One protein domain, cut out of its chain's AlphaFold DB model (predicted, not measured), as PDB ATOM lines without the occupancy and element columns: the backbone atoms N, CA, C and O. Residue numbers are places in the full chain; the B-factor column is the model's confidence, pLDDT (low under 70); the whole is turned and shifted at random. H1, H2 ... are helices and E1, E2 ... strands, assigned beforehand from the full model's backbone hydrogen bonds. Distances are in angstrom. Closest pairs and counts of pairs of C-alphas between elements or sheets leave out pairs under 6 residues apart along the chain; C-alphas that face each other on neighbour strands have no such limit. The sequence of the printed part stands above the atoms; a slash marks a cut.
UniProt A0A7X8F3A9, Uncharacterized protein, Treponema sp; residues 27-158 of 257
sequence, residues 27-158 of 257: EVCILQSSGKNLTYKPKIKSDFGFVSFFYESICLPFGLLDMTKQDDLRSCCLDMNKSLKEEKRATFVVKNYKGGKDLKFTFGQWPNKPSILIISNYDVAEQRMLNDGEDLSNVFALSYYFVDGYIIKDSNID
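What this domain is: This is residues 27 to 158 of the 257 residues of an uncharacterized protein of Treponema sp (UniProt A0A7X8F3A9). One strongly twisted, curled sheet of six strands makes a wall, and two helices cover one of its faces: H3 along E1 and E2, H1 beside E6, with short H2 between them along the chain. The printed part has 132 residues, with three named helices and six named strands in the order E1 H1 H2 H3 E2 E3 E4 E5 E6. The antiparallel sheet runs E1 E2 E3 E4 E5 E6; the class is mixed, helices and strands. The whole is compact, with a radius of gyration of the C-alphas of 14.3 A and spans of 40 by 34 by 33 A.

Where its parts are: Find C-alpha 28 at (294.791, 370.239, 168.254), where E1, residues 28 to 37, begins; it bends by 78 degrees at residue 34. E2, residues 88 to 98, runs 27.8 A; E3, 101 to 109, 25.0 A; E4, 115 to 123, 22.2 A; E5, 139 to 147, 25.6 A. E6, residues 150 to 153, ends at (306.332, 349.162, 175.387). H1 is residues 47 to 59, H2 64 to 67, and H3 70 to 85, 22.7 A.

How they stand to each other: E2 to E6 form a meander, each strand the antiparallel neighbour of the one before. Look for N 31 and O 91 at 2.8 A between E1 and E2, N 103 and O 94 at 2.9 A between E2 and E3, N 108 and O 117 at 2.8 A between E3 and E4, N 118 and O 142 at 2.9 A between E4 and E5, and N 145 and O 152 at 2.9 A between E5 and E6. H1 and H3 on the same face give two layers, helices on one face of a sheet. H3, height 9.1 A, is over E1 and E2; its closest C-alphas to E2 are Met 80 and Ala 90, 6.6 A. H1 comes closest to E6 at the C-alphas of Gly 49 and Ile 151, 5.3 A. With residues 77 to 81 alone H3 touches H1, opposite ways at a steep tilt of 53 degrees, closest at the C-alphas of Val 51 and Cys 77, 6.6 A. H2 only grazes the sheet. In H1 and H3 every O i to N i+4 pair is within hydrogen-bond range; H2 is too short for one.

The domain as a whole: The two C-alphas farthest apart, of Gly 100 and Asp 158, are 40.7 A apart, and the printed part has no cut. The long link is E4 to E5, residues 124 to 138. pLDDT is under 70 at residues 33 to 45, 110 to 114 and 143 to 158.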
ATOM      1  N   GLU A  27     292.281 373.539 170.752       91.06
ATOM      2  CA  GLU A  27     292.644 373.196 169.383       91.06
ATOM      3  C   GLU A  27     293.783 372.173 169.391       91.06
ATOM      4  O   GLU A  27     294.703 372.245 170.214       91.06
ATOM      5  N   VAL A  28     293.738 371.232 168.451       92.06
ATOM      6  CA  VAL A  28     294.791 370.239 168.254       92.06
ATOM      7  C   VAL A  28     295.241 370.198 166.801       92.06
ATOM      8  O   VAL A  28     294.445 370.413 165.890       92.06
ATOM      9  N   CYS A  29     296.523 369.923 166.569       91.25
ATOM     10  CA  CYS A  29     297.062 369.782 165.219       91.25
ATOM     11  C   CYS A  29     298.308 368.891 165.171       91.25
ATOM     12  O   CYS A  29     298.868 368.502 166.200       91.25
ATOM     13  N   ILE A  30     298.767 368.587 163.954       89.38
ATOM     14  CA  ILE A  30     300.026 367.879 163.714       89.38
ATOM     15  C   ILE A  30     300.992 368.772 162.958       89.38
ATOM     16  O   ILE A  30     300.667 369.348 161.923       89.38
ATOM     17  N   LEU A  31     302.228 368.800 163.438       85.69
ATOM     18  CA  LEU A  31     303.360 369.381 162.738       85.69
ATOM     19  C   LEU A  31     304.230 368.254 162.179       85.69
ATOM     20  O   LEU A  31     304.921 367.551 162.923       85.69
ATOM     21  N   GLN A  32     304.207 368.071 160.860       78.44
ATOM     22  CA  GLN A  32     305.129 367.167 160.174       78.44
ATOM     23  C   GLN A  32     306.485 367.854 159.974       78.44
ATOM     24  O   GLN A  32     306.561 368.996 159.522       78.44
ATOM     25  N   SER A  33     307.577 367.156 160.288       67.44
ATOM     26  CA  SER A  33     308.920 367.696 160.043       67.44
ATOM     27  C   SER A  33     309.303 367.531 158.571       67.44
ATOM     28  O   SER A  33     309.506 366.412 158.101       67.44
ATOM     29  N   SER A  34     309.475 368.636 157.841       54.16
ATOM     30  CA  SER A  34     309.985 368.603 156.466       54.16
ATOM     31  C   SER A  34     311.440 368.107 156.441       54.16
ATOM     32  O   SER A  34     312.337 368.764 156.968       54.16
ATOM     33  N   GLY A  35     311.690 366.951 155.820       52.12
ATOM     34  CA  GLY A  35     313.041 366.508 155.443       52.12
ATOM     35  C   GLY A  35     313.821 365.669 156.462       52.12
ATOM     36  O   GLY A  35     314.990 365.380 156.216       52.12
ATOM     37  N   LYS A  36     313.219 365.236 157.578       60.03
ATOM     38  CA  LYS A  36     313.835 364.247 158.484       60.03
ATOM     39  C   LYS A  36     312.957 363.006 158.585       60.03
ATOM     40  O   LYS A  36     312.107 362.918 159.470       60.03
ATOM     41  N   ASN A  37     313.191 362.053 157.688       65.25
ATOM     42  CA  ASN A  37     312.597 360.726 157.803       65.25
ATOM     43  C   ASN A  37     313.122 360.028 159.067       65.25
ATOM     44  O   ASN A  37     314.189 360.359 159.604       65.25
ATOM     45  N   LEU A  38     312.353 359.069 159.560       68.31
ATOM     46  CA  LEU A  38     312.848 358.080 160.503       68.31
ATOM     47  C   LEU A  38     313.920 357.251 159.777       68.31
ATOM     48  O   LEU A  38     313.718 356.795 158.655       68.31
ATOM     49  N   THR A  39     315.089 357.098 160.392       66.69
ATOM     50  CA  THR A  39     316.185 356.283 159.846       66.69
ATOM     51  C   THR A  39     315.827 354.792 159.909       66.69
ATOM     52  O   THR A  39     316.235 354.008 159.056       66.69
ATOM     53  N   TYR A  40     315.037 354.400 160.911       66.69
ATOM     54  CA  TYR A  40     314.402 353.095 161.037       66.69
ATOM     55  C   TYR A  40     312.971 353.139 160.500       66.69
ATOM     56  O   TYR A  40     312.226 354.075 160.779       66.69
ATOM     57  N   LYS A  41     312.584 352.089 159.775       66.25
ATOM     58  CA  LYS A  41     311.266 351.936 159.158       66.25
ATOM     59  C   LYS A  41     310.372 351.095 160.076       66.25
ATOM     60  O   LYS A  41     310.491 349.863 160.034       66.25
ATOM     61  N   PRO A  42     309.523 351.697 160.932       62.78
ATOM     62  CA  PRO A  42     308.630 350.916 161.777       62.78
ATOM     63  C   PRO A  42     307.676 350.111 160.892       62.78
ATOM     64  O   PRO A  42     306.964 350.656 160.051       62.78
ATOM     65  N   LYS A  43     307.653 348.786 161.064       62.47
ATOM     66  CA  LYS A  43     306.702 347.921 160.354       62.47
ATOM     67  C   LYS A  43     305.365 347.931 161.093       62.47
ATOM     68  O   LYS A  43     305.034 346.979 161.796       62.47
ATOM     69  N   ILE A  44     304.601 349.010 160.935       65.31
ATOM     70  CA  ILE A  44     303.268 349.163 161.533       65.31
ATOM     71  C   ILE A  44     302.241 348.372 160.704       65.31
ATOM     72  O   ILE A  44     301.682 348.876 159.734       65.31
ATOM     73  N   LYS A  45     302.022 347.101 161.058       65.38
ATOM     74  CA  LYS A  45     300.998 346.220 160.464       65.38
ATOM     75  C   LYS A  45     299.658 346.190 161.226       65.38
ATOM     76  O   LYS A  45     298.666 345.778 160.624       65.38
ATOM     77  N   SER A  46     299.610 346.601 162.502       73.81
ATOM     78  CA  SER A  46     298.369 346.714 163.285       73.81
ATOM     79  C   SER A  46     298.075 348.178 163.581       73.81
ATOM     80  O   SER A  46     298.833 348.855 164.273       73.81
ATOM     81  N   ASP A  47     296.965 348.669 163.039       86.00
ATOM     82  CA  ASP A  47     296.467 350.015 163.311       86.00
ATOM     83  C   ASP A  47     295.914 350.138 164.731       86.00
ATOM     84  O   ASP A  47     296.088 351.174 165.368       86.00
ATOM     85  N   PHE A  48     295.313 349.061 165.251       87.06
ATOM     86  CA  PHE A  48     294.757 349.020 166.604       87.06
ATOM     87  C   PHE A  48     295.801 349.392 167.661       87.06
ATOM     88  O   PHE A  48     295.529 350.244 168.500       87.06
ATOM     89  N   GLY A  49     297.011 348.828 167.572       81.44
ATOM     90  CA  GLY A  49     298.069 349.102 168.548       81.44
ATOM     91  C   GLY A  49     298.418 350.590 168.640       81.44
ATOM     92  O   GLY A  49     298.532 351.124 169.740       81.44
ATOM     93  N   PHE A  50     298.536 351.279 167.499       85.69
ATOM     94  CA  PHE A  50     298.786 352.723 167.479       85.69
ATOM     95  C   PHE A  50     297.596 353.532 167.984       85.69
ATOM     96  O   PHE A  50     297.775 354.433 168.805       85.69
ATOM     97  N   VAL A  51     296.396 353.224 167.495       91.62
ATOM     98  CA  VAL A  51     295.191 353.977 167.845       91.62
ATOM     99  C   VAL A  51     294.909 353.872 169.344       91.62
ATOM    100  O   VAL A  51     294.745 354.899 169.998       91.62
ATOM    101  N   SER A  52     294.941 352.661 169.902       88.44
ATOM    102  CA  SER A  52     294.750 352.455 171.338       88.44
ATOM    103  C   SER A  52     295.836 353.146 172.161       88.44
ATOM    104  O   SER A  52     295.527 353.872 173.103       88.44
ATOM    105  N   PHE A  53     297.104 353.061 171.748       85.44
ATOM    106  CA  PHE A  53     298.172 353.823 172.394       85.44
ATOM    107  C   PHE A  53     297.874 355.336 172.428       85.44
ATOM    108  O   PHE A  53     298.009 355.974 173.476       85.44
ATOM    109  N   PHE A  54     297.465 355.918 171.298       90.38
ATOM    110  CA  PHE A  54     297.174 357.348 171.206       90.38
ATOM    111  C   PHE A  54     296.063 357.763 172.183       90.38
ATOM    112  O   PHE A  54     296.170 358.801 172.842       90.38
ATOM    113  N   TYR A  55     295.021 356.948 172.343       92.62
ATOM    114  CA  TYR A  55     293.940 357.264 173.271       92.62
ATOM    115  C   TYR A  55     294.284 356.948 174.730       92.62
ATOM    116  O   TYR A  55     294.115 357.823 175.581       92.62
ATOM    117  N   GLU A  56     294.810 355.763 175.037       86.75
ATOM    118  CA  GLU A  56     295.074 355.325 176.414       86.75
ATOM    119  C   GLU A  56     296.296 356.001 177.047       86.75
ATOM    120  O   GLU A  56     296.300 356.279 178.246       86.75
ATOM    121  N   SER A  57     297.348 356.271 176.268       83.62
ATOM    122  CA  SER A  57     298.621 356.785 176.799       83.62
ATOM    123  C   SER A  57     298.826 358.282 176.575       83.62
ATOM    124  O   SER A  57     299.627 358.885 177.285       83.62
ATOM    125  N   ILE A  58     298.124 358.898 175.614       90.12
ATOM    126  CA  ILE A  58     298.226 360.342 175.341       90.12
ATOM    127  C   ILE A  58     296.918 361.058 175.679       90.12
ATOM    128  O   ILE A  58     296.928 361.983 176.489       90.12
ATOM    129  N   CYS A  59     295.781 360.656 175.111       92.00
ATOM    130  CA  CYS A  59     294.543 361.416 175.309       92.00
ATOM    131  C   CYS A  59     293.987 361.290 176.730       92.00
ATOM    132  O   CYS A  59     293.593 362.296 177.323       92.00
ATOM    133  N   LEU A  60     293.977 360.080 177.287       87.56
ATOM    134  CA  LEU A  60     293.415 359.797 178.604       87.56
ATOM    135  C   LEU A  60     294.178 360.486 179.748       87.56
ATOM    136  O   LEU A  60     293.537 361.222 180.503       87.56
ATOM    137  N   PRO A  61     295.515 360.342 179.890       86.19
ATOM    138  CA  PRO A  61     296.227 360.888 181.051       86.19
ATOM    139  C   PRO A  61     296.267 362.419 181.059       86.19
ATOM    140  O   PRO A  61     296.386 363.038 182.114       86.19
ATOM    141  N   PHE A  62     296.139 363.033 179.881       89.88
ATOM    142  CA  PHE A  62     296.128 364.482 179.698       89.88
ATOM    143  C   PHE A  62     294.705 365.057 179.578       89.88
ATOM    144  O   PHE A  62     294.544 366.242 179.306       89.88
ATOM    145  N   GLY A  63     293.662 364.240 179.782       89.69
ATOM    146  CA  GLY A  63     292.266 364.688 179.768       89.69
ATOM    147  C   GLY A  63     291.790 365.239 178.420       89.69
ATOM    148  O   GLY A  63     290.802 365.972 178.367       89.69
ATOM    149  N   LEU A  64     292.471 364.903 177.321       92.56
ATOM    150  CA  LEU A  64     292.222 365.506 176.010       92.56
ATOM    151  C   LEU A  64     290.837 365.149 175.470       92.56
ATOM    152  O   LEU A  64     290.225 365.982 174.807       92.56
ATOM    153  N   LEU A  65     290.307 363.974 175.821       90.44
ATOM    154  CA  LEU A  65     288.945 363.565 175.464       90.44
ATOM    155  C   LEU A  65     287.877 364.540 175.973       90.44
ATOM    156  O   LEU A  65     286.879 364.752 175.302       90.44
ATOM    157  N   ASP A  66     288.073 365.176 177.126       88.81
ATOM    158  CA  ASP A  66     287.103 366.149 177.638       88.81
ATOM    159  C   ASP A  66     287.468 367.589 177.243       88.81
ATOM    160  O   ASP A  66     286.606 368.471 177.250       88.81
ATOM    161  N   MET A  67     288.726 367.852 176.880       90.88
ATOM    162  CA  MET A  67     289.233 369.202 176.615       90.88
ATOM    163  C   MET A  67     289.250 369.590 175.138       90.88
ATOM    164  O   MET A  67     289.375 370.771 174.845       90.88
ATOM    165  N   THR A  68     289.105 368.648 174.211       90.50
ATOM    166  CA  THR A  68     289.218 368.889 172.761       90.50
ATOM    167  C   THR A  68     287.957 368.428 172.022       90.50
ATOM    168  O   THR A  68     287.069 367.791 172.603       90.50
ATOM    169  N   LYS A  69     287.838 368.778 170.736       92.06
ATOM    170  CA  LYS A  69     286.793 368.228 169.863       92.06
ATOM    171  C   LYS A  69     287.199 366.823 169.413       92.06
ATOM    172  O   LYS A  69     288.326 366.617 168.970       92.06
ATOM    173  N   GLN A  70     286.270 365.867 169.486       91.81
ATOM    174  CA  GLN A  70     286.578 364.468 169.157       91.81
ATOM    175  C   GLN A  70     286.974 364.293 167.688       91.81
ATOM    176  O   GLN A  70     287.911 363.560 167.402       91.81
ATOM    177  N   ASP A  71     286.314 364.992 166.758       92.62
ATOM    178  CA  ASP A  71     286.670 364.938 165.333       92.62
ATOM    179  C   ASP A  71     288.117 365.368 165.068       92.62
ATOM    180  O   ASP A  71     288.822 364.712 164.300       92.62
ATOM    181  N   ASP A  72     288.591 366.406 165.761       93.38
ATOM    182  CA  ASP A  72     289.958 366.904 165.605       93.38
ATOM    183  C   ASP A  72     290.978 365.898 166.172       93.38
ATOM    184  O   ASP A  72     292.008 365.634 165.540       93.38
ATOM    185  N   LEU A  73     290.677 365.263 167.317       94.12
ATOM    186  CA  LEU A  73     291.492 364.165 167.858       94.12
ATOM    187  C   LEU A  73     291.529 362.960 166.921       94.12
ATOM    188  O   LEU A  73     292.605 362.408 166.693       94.12
ATOM    189  N   ARG A  74     290.380 362.569 166.359       95.62
ATOM    190  CA  ARG A  74     290.288 361.469 165.394       95.62
ATOM    191  C   ARG A  74     291.137 361.758 164.162       95.62
ATOM    192  O   ARG A  74     291.926 360.900 163.766       95.62
ATOM    193  N   SER A  75     291.035 362.967 163.603       94.25
ATOM    194  CA  SER A  75     291.859 363.392 162.466       94.25
ATOM    195  C   SER A  75     293.345 363.346 162.813       94.25
ATOM    196  O   SER A  75     294.134 362.771 162.066       94.25
ATOM    197  N   CYS A  76     293.730 363.867 163.983       94.50
ATOM    198  CA  CYS A  76     295.120 363.820 164.421       94.50
ATOM    199  C   CYS A  76     295.614 362.374 164.615       94.50
ATOM    200  O   CYS A  76     296.720 362.023 164.213       94.50
ATOM    201  N   CYS A  77     294.802 361.488 165.188       93.94
ATOM    202  CA  CYS A  77     295.172 360.084 165.341       93.94
ATOM    203  C   CYS A  77     295.440 359.424 163.972       93.94
ATOM    204  O   CYS A  77     296.483 358.790 163.777       93.94
ATOM    205  N   LEU A  78     294.547 359.636 162.998       92.62
ATOM    206  CA  LEU A  78     294.683 359.121 161.630       92.62
ATOM    207  C   LEU A  78     295.958 359.625 160.948       92.62
ATOM    208  O   LEU A  78     296.748 358.834 160.423       92.62
ATOM    209  N   ASP A  79     296.176 360.934 160.984       90.62
ATOM    210  CA  ASP A  79     297.309 361.580 160.330       90.62
ATOM    211  C   ASP A  79     298.642 361.209 160.990       90.62
ATOM    212  O   ASP A  79     299.643 361.012 160.294       90.62
ATOM    213  N   MET A  80     298.672 361.047 162.318       88.25
ATOM    214  CA  MET A  80     299.852 360.554 163.034       88.25
ATOM    215  C   MET A  80     300.180 359.114 162.631       88.25
ATOM    216  O   MET A  80     301.328 358.825 162.280       88.25
ATOM    217  N   ASN A  81     299.183 358.226 162.624       87.69
ATOM    218  CA  ASN A  81     299.359 356.832 162.219       87.69
ATOM    219  C   ASN A  81     299.899 356.732 160.780       87.69
ATOM    220  O   ASN A  81     300.886 356.041 160.510       87.69
ATOM    221  N   LYS A  82     299.296 357.496 159.859       87.19
ATOM    222  CA  LYS A  82     299.740 357.592 158.465       87.19
ATOM    223  C   LYS A  82     301.168 358.128 158.361       87.19
ATOM    224  O   LYS A  82     301.983 357.544 157.653       87.19
ATOM    225  N   SER A  83     301.490 359.193 159.094       85.50
ATOM    226  CA  SER A  83     302.831 359.793 159.092       85.50
ATOM    227  C   SER A  83     303.901 358.783 159.504       85.50
ATOM    228  O   SER A  83     304.929 358.676 158.837       85.50
ATOM    229  N   LEU A  84     303.651 357.996 160.555       81.44
ATOM    230  CA  LEU A  84     304.604 356.990 161.028       81.44
ATOM    231  C   LEU A  84     304.763 355.828 160.037       81.44
ATOM    232  O   LEU A  84     305.890 355.378 159.821       81.44
ATOM    233  N   LYS A  85     303.676 355.388 159.388       81.44
ATOM    234  CA  LYS A  85     303.720 354.401 158.290       81.44
ATOM    235  C   LYS A  85     304.508 354.901 157.076       81.44
ATOM    236  O   LYS A  85     305.183 354.114 156.421       81.44
ATOM    237  N   GLU A  86     304.447 356.201 156.800       82.31
ATOM    238  CA  GLU A  86     305.230 356.879 155.759       82.31
ATOM    239  C   GLU A  86     306.654 357.249 156.210       82.31
ATOM    240  O   GLU A  86     307.359 357.961 155.495       82.31
ATOM    241  N   GLU A  87     307.091 356.777 157.382       81.50
ATOM    242  CA  GLU A  87     308.434 357.004 157.928       81.50
ATOM    243  C   GLU A  87     308.728 358.490 158.217       81.50
ATOM    244  O   GLU A  87     309.885 358.921 158.242       81.50
ATOM    245  N   LYS A  88     307.688 359.295 158.459       81.81
ATOM    246  CA  LYS A  88     307.797 360.728 158.749       81.81
ATOM    247  C   LYS A  88     307.741 360.986 160.249       81.81
ATOM    248  O   LYS A  88     306.884 360.469 160.963       81.81
ATOM    249  N   ARG A  89     308.626 361.865 160.718       82.62
ATOM    250  CA  ARG A  89     308.519 362.445 162.062       82.62
ATOM    251  C   ARG A  89     307.331 363.396 162.117       82.62
ATOM    252  O   ARG A  89     307.159 364.235 161.228       82.62
ATOM    253  N   ALA A  90     306.576 363.309 163.198       86.56
ATOM    254  CA  ALA A  90     305.406 364.137 163.420       86.56
ATOM    255  C   ALA A  90     305.321 364.555 164.890       86.56
ATOM    256  O   ALA A  90     305.782 363.844 165.785       86.56
ATOM    257  N   THR A  91     304.774 365.741 165.131       90.19
ATOM    258  CA  THR A  91     304.515 366.265 166.472       90.19
ATOM    259  C   THR A  91     303.033 366.536 166.602       90.19
ATOM    260  O   THR A  91     302.503 367.347 165.849       90.19
ATOM    261  N   PHE A  92     302.382 365.882 167.553       94.06
ATOM    262  CA  PHE A  92     301.015 366.204 167.940       94.06
ATOM    263  C   PHE A  92     301.040 367.382 168.918       94.06
ATOM    264  O   PHE A  92     301.808 367.364 169.881       94.06
ATOM    265  N   VAL A  93     300.247 368.417 168.656       94.00
ATOM    266  CA  VAL A  93     300.227 369.662 169.428       94.00
ATOM    267  C   VAL A  93     298.817 369.928 169.931       94.00
ATOM    268  O   VAL A  93     297.881 369.950 169.142       94.00
ATOM    269  N   VAL A  94     298.689 370.190 171.228       94.69
ATOM    270  CA  VAL A  94     297.483 370.709 171.878       94.69
ATOM    271  C   VAL A  94     297.749 372.165 172.243       94.69
ATOM    272  O   VAL A  94     298.645 372.463 173.040       94.69
ATOM    273  N   LYS A  95     297.000 373.076 171.631       92.94
ATOM    274  CA  LYS A  95     297.184 374.518 171.784       92.94
ATOM    275  C   LYS A  95     296.653 375.009 173.116       92.94
ATOM    276  O   LYS A  95     295.595 374.572 173.555       92.94
ATOM    277  N   ASN A  96     297.369 375.955 173.726       89.62
ATOM    278  CA  ASN A  96     296.921 376.667 174.930       89.62
ATOM    279  C   ASN A  96     296.479 375.740 176.089       89.62
ATOM    280  O   ASN A  96     295.507 376.039 176.775       89.62
ATOM    281  N   TYR A  97     297.183 374.626 176.322       88.81
ATOM    282  CA  TYR A  97     296.794 373.589 177.285       88.81
ATOM    283  C   TYR A  97     296.816 374.071 178.749       88.81
ATOM    284  O   TYR A  97     295.772 374.339 179.339       88.81
ATOM    285  N   LYS A  98     297.999 374.198 179.365       84.62
ATOM    286  CA  LYS A  98     298.155 374.658 180.759       84.62
ATOM    287  C   LYS A  98     299.001 375.921 180.804       84.62
ATOM    288  O   LYS A  98     300.067 375.982 180.196       84.62
ATOM    289  N   GLY A  99     298.522 376.931 181.534       81.44
ATOM    290  CA  GLY A  99     299.201 378.227 181.643       81.44
ATOM    291  C   GLY A  99     299.344 378.957 180.303       81.44
ATOM    292  O   GLY A  99     300.317 379.680 180.117       81.44
ATOM    293  N   GLY A 100     298.428 378.712 179.355       82.94
ATOM    294  CA  GLY A 100     298.472 379.280 178.002       82.94
ATOM    295  C   GLY A 100     299.588 378.725 177.111       82.94
ATOM    296  O   GLY A 100     299.869 379.301 176.067       82.94
ATOM    297  N   LYS A 101     300.245 377.628 177.511       89.25
ATOM    298  CA  LYS A 101     301.338 377.010 176.751       89.25
ATOM    299  C   LYS A 101     300.873 375.776 175.985       89.25
ATOM    300  O   LYS A 101     300.031 375.016 176.462       89.25
ATOM    301  N   ASP A 102     301.486 375.555 174.826       92.81
ATOM    302  CA  ASP A 102     301.249 374.380 173.990       92.81
ATOM    303  C   ASP A 102     301.843 373.112 174.617       92.81
ATOM    304  O   ASP A 102     303.019 373.082 174.999       92.81
ATOM    305  N   LEU A 103     301.048 372.045 174.635       93.88
ATOM    306  CA  LEU A 103     301.495 370.683 174.913       93.88
ATOM    307  C   LEU A 103     301.860 370.001 173.595       93.88
ATOM    308  O   LEU A 103     301.079 370.005 172.650       93.88
ATOM    309  N   LYS A 104     303.055 369.423 173.519       93.19
ATOM    310  CA  LYS A 104     303.615 368.826 172.304       93.19
ATOM    311  C   LYS A 104     304.067 367.409 172.605       93.19
ATOM    312  O   LYS A 104     304.846 367.218 173.527       93.19
ATOM    313  N   PHE A 105     303.656 366.450 171.784       91.62
ATOM    314  CA  PHE A 105     304.170 365.083 171.779       91.62
ATOM    315  C   PHE A 105     304.930 364.857 170.479       91.62
ATOM    316  O   PHE A 105     304.335 364.801 169.402       91.62
ATOM    317  N   THR A 106     306.251 364.752 170.572       87.81
ATOM    318  CA  THR A 106     307.131 364.561 169.418       87.81
ATOM    319  C   THR A 106     307.396 363.082 169.213       87.81
ATOM    320  O   THR A 106     307.962 362.433 170.090       87.81
ATOM    321  N   PHE A 107     307.041 362.566 168.039       85.25
ATOM    322  CA  PHE A 107     307.280 361.186 167.644       85.25
ATOM    323  C   PHE A 107     308.564 361.129 166.813       85.25
ATOM    324  O   PHE A 107     308.619 361.576 165.661       85.25
ATOM    325  N   GLY A 108     309.621 360.612 167.431       75.62
ATOM    326  CA  GLY A 108     310.953 360.470 166.855       75.62
ATOM    327  C   GLY A 108     311.461 359.032 166.915       75.62
ATOM    328  O   GLY A 108     310.756 358.118 167.320       75.62
ATOM    329  N   GLN A 109     312.711 358.829 166.514       73.81
ATOM    330  CA  GLN A 109     313.372 357.528 166.598       73.81
ATOM    331  C   GLN A 109     314.398 357.529 167.728       73.81
ATOM    332  O   GLN A 109     315.123 358.515 167.894       73.81
ATOM    333  N   TRP A 110     314.519 356.409 168.440       69.06
ATOM    334  CA  TRP A 110     315.661 356.191 169.322       69.06
ATOM    335  C   TRP A 110     316.961 356.068 168.498       69.06
ATOM    336  O   TRP A 110     316.981 355.322 167.515       69.06
ATOM    337  N   PRO A 111     318.066 356.744 168.869       62.62
ATOM    338  CA  PRO A 111     319.289 356.763 168.057       62.62
ATOM    339  C   PRO A 111     319.876 355.378 167.746       62.62
ATOM    340  O   PRO A 111     320.394 355.167 166.655       62.62
ATOM    341  N   ASN A 112     319.756 354.430 168.683       64.62
ATOM    342  CA  ASN A 112     320.438 353.129 168.631       64.62
ATOM    343  C   ASN A 112     319.490 351.924 168.763       64.62
ATOM    344  O   ASN A 112     319.945 350.811 169.015       64.62
ATOM    345  N   LYS A 113     318.173 352.133 168.647       64.31
ATOM    346  CA  LYS A 113     317.176 351.059 168.751       64.31
ATOM    347  C   LYS A 113     316.125 351.192 167.644       64.31
ATOM    348  O   LYS A 113     315.797 352.312 167.249       64.31
ATOM    349  N   PRO A 114     315.569 350.071 167.153       66.19
ATOM    350  CA  PRO A 114     314.438 350.059 166.231       66.19
ATOM    351  C   PRO A 114     313.119 350.396 166.959       66.19
ATOM    352  O   PRO A 114     312.168 349.617 166.938       66.19
ATOM    353  N   SER A 115     313.076 351.540 167.645       70.31
ATOM    354  CA  SER A 115     311.926 351.999 168.423       70.31
ATOM    355  C   SER A 115     311.556 353.443 168.091       70.31
ATOM    356  O   SER A 115     312.401 354.257 167.693       70.31
ATOM    357  N   ILE A 116     310.271 353.756 168.253       74.81
ATOM    358  CA  ILE A 116     309.780 355.133 168.249       74.81
ATOM    359  C   ILE A 116     309.823 355.643 169.678       74.81
ATOM    360  O   ILE A 116     309.319 355.004 170.603       74.81
ATOM    361  N   LEU A 117     310.442 356.804 169.828       78.12
ATOM    362  CA  LEU A 117     310.467 357.562 171.060       78.12
ATOM    363  C   LEU A 117     309.442 358.678 170.958       78.12
ATOM    364  O   LEU A 117     309.481 359.480 170.023       78.12
ATOM    365  N   ILE A 118     308.563 358.743 171.942       84.25
ATOM    366  CA  ILE A 118     307.568 359.793 172.070       84.25
ATOM    367  C   ILE A 118     307.969 360.622 173.274       84.25
ATOM    368  O   ILE A 118     308.019 360.092 174.381       84.25
ATOM    369  N   ILE A 119     308.282 361.894 173.053       85.94
ATOM    370  CA  ILE A 119     308.683 362.824 174.114       85.94
ATOM    371  C   ILE A 119     307.667 363.953 174.185       85.94
ATOM    372  O   ILE A 119     307.356 364.573 173.163       85.94
ATOM    373  N   SER A 120     307.170 364.224 175.385       89.69
ATOM    374  CA  SER A 120     306.370 365.404 175.679       89.69
ATOM    375  C   SER A 120     307.237 366.560 176.179       89.69
ATOM    376  O   SER A 120     308.284 366.332 176.773       89.69
ATOM    377  N   ASN A 121     306.792 367.806 176.015       92.00
ATOM    378  CA  ASN A 121     307.346 368.944 176.766       92.00
ATOM    379  C   ASN A 121     306.668 369.153 178.139       92.00
ATOM    380  O   ASN A 121     306.814 370.215 178.739       92.00
ATOM    381  N   TYR A 122     305.892 368.180 178.624       89.25
ATOM    382  CA  TYR A 122     305.290 368.201 179.957       89.25
ATOM    383  C   TYR A 122     306.240 367.614 181.002       89.25
ATOM    384  O   TYR A 122     306.582 366.431 180.920       89.25
ATOM    385  N   ASP A 123     306.615 368.423 181.991       86.50
ATOM    386  CA  ASP A 123     307.330 367.970 183.182       86.50
ATOM    387  C   ASP A 123     306.356 367.227 184.101       86.50
ATOM    388  O   ASP A 123     305.363 367.795 184.568       86.50
ATOM    389  N   VAL A 124     306.614 365.941 184.334       84.81
ATOM    390  CA  VAL A 124     305.742 365.084 185.148       84.81
ATOM    391  C   VAL A 124     305.910 365.377 186.637       84.81
ATOM    392  O   VAL A 124     304.927 365.308 187.376       84.81
ATOM    393  N   ALA A 125     307.122 365.730 187.073       81.62
ATOM    394  CA  ALA A 125     307.426 366.014 188.472       81.62
ATOM    395  C   ALA A 125     306.837 367.366 188.899       81.62
ATOM    396  O   ALA A 125     306.166 367.459 189.926       81.62
ATOM    397  N   GLU A 126     307.033 368.397 188.079       86.06
ATOM    398  CA  GLU A 126     306.558 369.761 188.342       86.06
ATOM    399  C   GLU A 126     305.143 370.026 187.795       86.06
ATOM    400  O   GLU A 126     304.561 371.081 188.048       86.06
ATOM    401  N   GLN A 127     304.574 369.078 187.044       86.88
ATOM    402  CA  GLN A 127     303.232 369.140 186.450       86.88
ATOM    403  C   GLN A 127     302.967 370.396 185.600       86.88
ATOM    404  O   GLN A 127     301.859 370.951 185.598       86.88
ATOM    405  N   ARG A 128     303.974 370.840 184.838       87.56
ATOM    406  CA  ARG A 128     303.917 372.061 184.018       87.56
ATOM    407  C   ARG A 128     304.491 371.865 182.620       87.56
ATOM    408  O   ARG A 128     305.207 370.909 182.346       87.56
ATOM    409  N   MET A 129     304.215 372.828 181.741       91.19
ATOM    410  CA  MET A 129     304.858 372.878 180.430       91.19
ATOM    411  C   MET A 129     306.258 373.489 180.517       91.19
ATOM    412  O   MET A 129     306.422 374.615 181.011       91.19
ATOM    413  N   LEU A 130     307.236 372.768 179.974       86.31
ATOM    414  CA  LEU A 130     308.590 373.250 179.745       86.31
ATOM    415  C   LEU A 130     308.637 374.189 178.533       86.31
ATOM    416  O   LEU A 130     307.945 373.984 177.527       86.31
ATOM    417  N   ASN A 131     309.454 375.231 178.644       85.81
ATOM    418  CA  ASN A 131     309.864 376.097 177.548       85.81
ATOM    419  C   ASN A 131     310.969 375.431 176.719       85.81
ATOM    420  O   ASN A 131     311.642 374.498 177.160       85.81
ATOM    421  N   ASP A 132     311.188 375.956 175.516       80.44
ATOM    422  CA  ASP A 132     312.251 375.479 174.640       80.44
ATOM    423  C   ASP A 132     313.627 375.657 175.312       80.44
ATOM    424  O   ASP A 132     313.987 376.750 175.749       80.44
ATOM    425  N   GLY A 133     314.401 374.570 175.382       79.25
ATOM    426  CA  GLY A 133     315.744 374.555 175.970       79.25
ATOM    427  C   GLY A 133     315.805 374.277 177.475       79.25
ATOM    428  O   GLY A 133     316.911 374.185 178.005       79.25
ATOM    429  N   GLU A 134     314.666 374.115 178.157       85.62
ATOM    430  CA  GLU A 134     314.652 373.594 179.530       85.62
ATOM    431  C   GLU A 134     315.059 372.110 179.585       85.62
ATOM    432  O   GLU A 134     315.015 371.389 178.584       85.62
ATOM    433  N   ASP A 135     315.474 371.667 180.775       84.75
ATOM    434  CA  ASP A 135     315.890 370.290 181.036       84.75
ATOM    435  C   ASP A 135     314.739 369.303 180.797       84.75
ATOM    436  O   ASP A 135     313.649 369.448 181.341       84.75
ATOM    437  N   LEU A 136     315.001 368.275 179.988       82.31
ATOM    438  CA  LEU A 136     314.023 367.254 179.623       82.31
ATOM    439  C   LEU A 136     314.083 366.013 180.532       82.31
ATOM    440  O   LEU A 136     313.438 365.013 180.235       82.31
ATOM    441  N   SER A 137     314.853 366.040 181.622       80.31
ATOM    442  CA  SER A 137     315.086 364.861 182.471       80.31
ATOM    443  C   SER A 137     313.820 364.300 183.136       80.31
ATOM    444  O   SER A 137     313.740 363.092 183.351       80.31
ATOM    445  N   ASN A 138     312.816 365.142 183.410       81.94
ATOM    446  CA  ASN A 138     311.564 364.751 184.080       81.94
ATOM    447  C   ASN A 138     310.345 364.726 183.147       81.94
ATOM    448  O   ASN A 138     309.196 364.723 183.606       81.94
ATOM    449  N   VAL A 139     310.562 364.750 181.831       85.06
ATOM    450  CA  VAL A 139     309.439 364.790 180.896       85.06
ATOM    451  C   VAL A 139     308.758 363.446 180.757       85.06
ATOM    452  O   VAL A 139     309.363 362.381 180.885       85.06
ATOM    453  N   PHE A 140     307.482 363.497 180.397       82.88
ATOM    454  CA  PHE A 140     306.790 362.311 179.931       82.88
ATOM    455  C   PHE A 140     307.456 361.806 178.645       82.88
ATOM    456  O   PHE A 140     307.461 362.494 177.620       82.88
ATOM    457  N   ALA A 141     307.999 360.593 178.696       80.12
ATOM    458  CA  ALA A 141     308.595 359.927 177.551       80.12
ATOM    459  C   ALA A 141     308.213 358.447 177.522       80.12
ATOM    460  O   ALA A 141     308.169 357.778 178.555       80.12
ATOM    461  N   LEU A 142     307.952 357.927 176.326       75.88
ATOM    462  CA  LEU A 142     307.625 356.523 176.113       75.88
ATOM    463  C   LEU A 142     308.390 355.979 174.904       75.88
ATOM    464  O   LEU A 142     308.448 356.618 173.853       75.88
ATOM    465  N   SER A 143     308.979 354.793 175.066       69.81
ATOM    466  CA  SER A 143     309.707 354.066 174.020       69.81
ATOM    467  C   SER A 143     308.913 352.831 173.605       69.81
ATOM    468  O   SER A 143     308.500 352.039 174.460       69.81
ATOM    469  N   TYR A 144     308.722 352.667 172.296       69.25
ATOM    470  CA  TYR A 144     307.919 351.591 171.723       69.25
ATOM    471  C   TYR A 144     308.616 350.875 170.577       69.25
ATOM    472  O   TYR A 144     309.095 351.512 169.634       69.25
ATOM    473  N   TYR A 145     308.583 349.545 170.608       63.25
ATOM    474  CA  TYR A 145     308.896 348.716 169.451       63.25
ATOM    475  C   TYR A 145     307.650 348.476 168.614       63.25
ATOM    476  O   TYR A 145     306.556 348.278 169.141       63.25
ATOM    477  N   PHE A 146     307.856 348.420 167.304       61.38
ATOM    478  CA  PHE A 146     306.866 347.929 166.360       61.38
ATOM    479  C   PHE A 146     307.314 346.552 165.877       61.38
ATOM    480  O   PHE A 146     308.147 346.453 164.972       61.38
ATOM    481  N   VAL A 147     306.788 345.489 166.486       53.69
ATOM    482  CA  VAL A 147     307.083 344.102 166.086       53.69
ATOM    483  C   VAL A 147     305.865 343.546 165.373       53.69
ATOM    484  O   VAL A 147     304.790 343.459 165.952       53.69
ATOM    485  N   ASP A 148     306.013 343.232 164.084       49.94
ATOM    486  CA  ASP A 148     304.924 342.725 163.235       49.94
ATOM    487  C   ASP A 148     303.610 343.518 163.332       49.94
ATOM    488  O   ASP A 148     302.523 342.993 163.117       49.94
ATOM    489  N   GLY A 149     303.733 344.821 163.577       46.25
ATOM    490  CA  GLY A 149     302.631 345.757 163.689       46.25
ATOM    491  C   GLY A 149     302.078 345.997 165.073       46.25
ATOM    492  O   GLY A 149     301.294 346.925 165.208       46.25
ATOM    493  N   TYR A 150     302.509 345.247 166.076       55.12
ATOM    494  CA  TYR A 150     302.112 345.461 167.458       55.12
ATOM    495  C   TYR A 150     303.033 346.472 168.132       55.12
ATOM    496  O   TYR A 150     304.241 346.489 167.876       55.12
ATOM    497  N   ILE A 151     302.442 347.320 168.973       60.72
ATOM    498  CA  ILE A 151     303.162 348.287 169.795       60.72
ATOM    499  C   ILE A 151     303.530 347.608 171.106       60.72
ATOM    500  O   ILE A 151     302.664 347.344 171.933       60.72
ATOM    501  N   ILE A 152     304.822 347.360 171.303       60.16
ATOM    502  CA  ILE A 152     305.349 346.791 172.543       60.16
ATOM    503  C   ILE A 152     306.091 347.896 173.286       60.16
ATOM    504  O   ILE A 152     307.067 348.453 172.777       60.16
ATOM    505  N   LYS A 153     305.627 348.234 174.492       57.78
ATOM    506  CA  LYS A 153     306.332 349.162 175.387       57.78
ATOM    507  C   LYS A 153     307.655 348.521 175.825       57.78
ATOM    508  O   LYS A 153     307.648 347.375 176.268       57.78
ATOM    509  N   ASP A 154     308.772 349.252 175.732       52.53
ATOM    510  CA  ASP A 154     310.132 348.752 176.060       52.53
ATOM    511  C   ASP A 154     310.227 348.201 177.503       52.53
ATOM    512  O   ASP A 154     311.065 347.358 177.789       52.53
ATOM    513  N   SER A 155     309.322 348.604 178.406       47.69
ATOM    514  CA  SER A 155     309.264 348.134 179.798       47.69
ATOM    515  C   SER A 155     308.620 346.755 180.021       47.69
ATOM    516  O   SER A 155     308.611 346.300 181.156       47.69
ATOM    517  N   ASN A 156     308.034 346.106 179.004       48.88
ATOM    518  CA  ASN A 156     307.100 344.985 179.227       48.88
ATOM    519  C   ASN A 156     307.560 343.615 178.697       48.88
ATOM    520  O   ASN A 156     306.758 342.683 178.699       48.88
ATOM    521  N   ILE A 157     308.802 343.457 178.229       43.25
ATOM    522  CA  ILE A 157     309.218 342.178 177.619       43.25
ATOM    523  C   ILE A 157     309.687 341.148 178.665       43.25
ATOM    524  O   ILE A 157     309.467 339.959 178.449       43.25
ATOM    525  N   ASP A 158     310.211 341.573 179.823       36.34
ATOM    526  CA  ASP A 158     310.896 340.652 180.751       36.34
ATOM    527  C   ASP A 158     310.278 340.511 182.163       36.34
ATOM    528  O   ASP A 158     310.715 339.649 182.921       36.34
TER     529      ASP A 158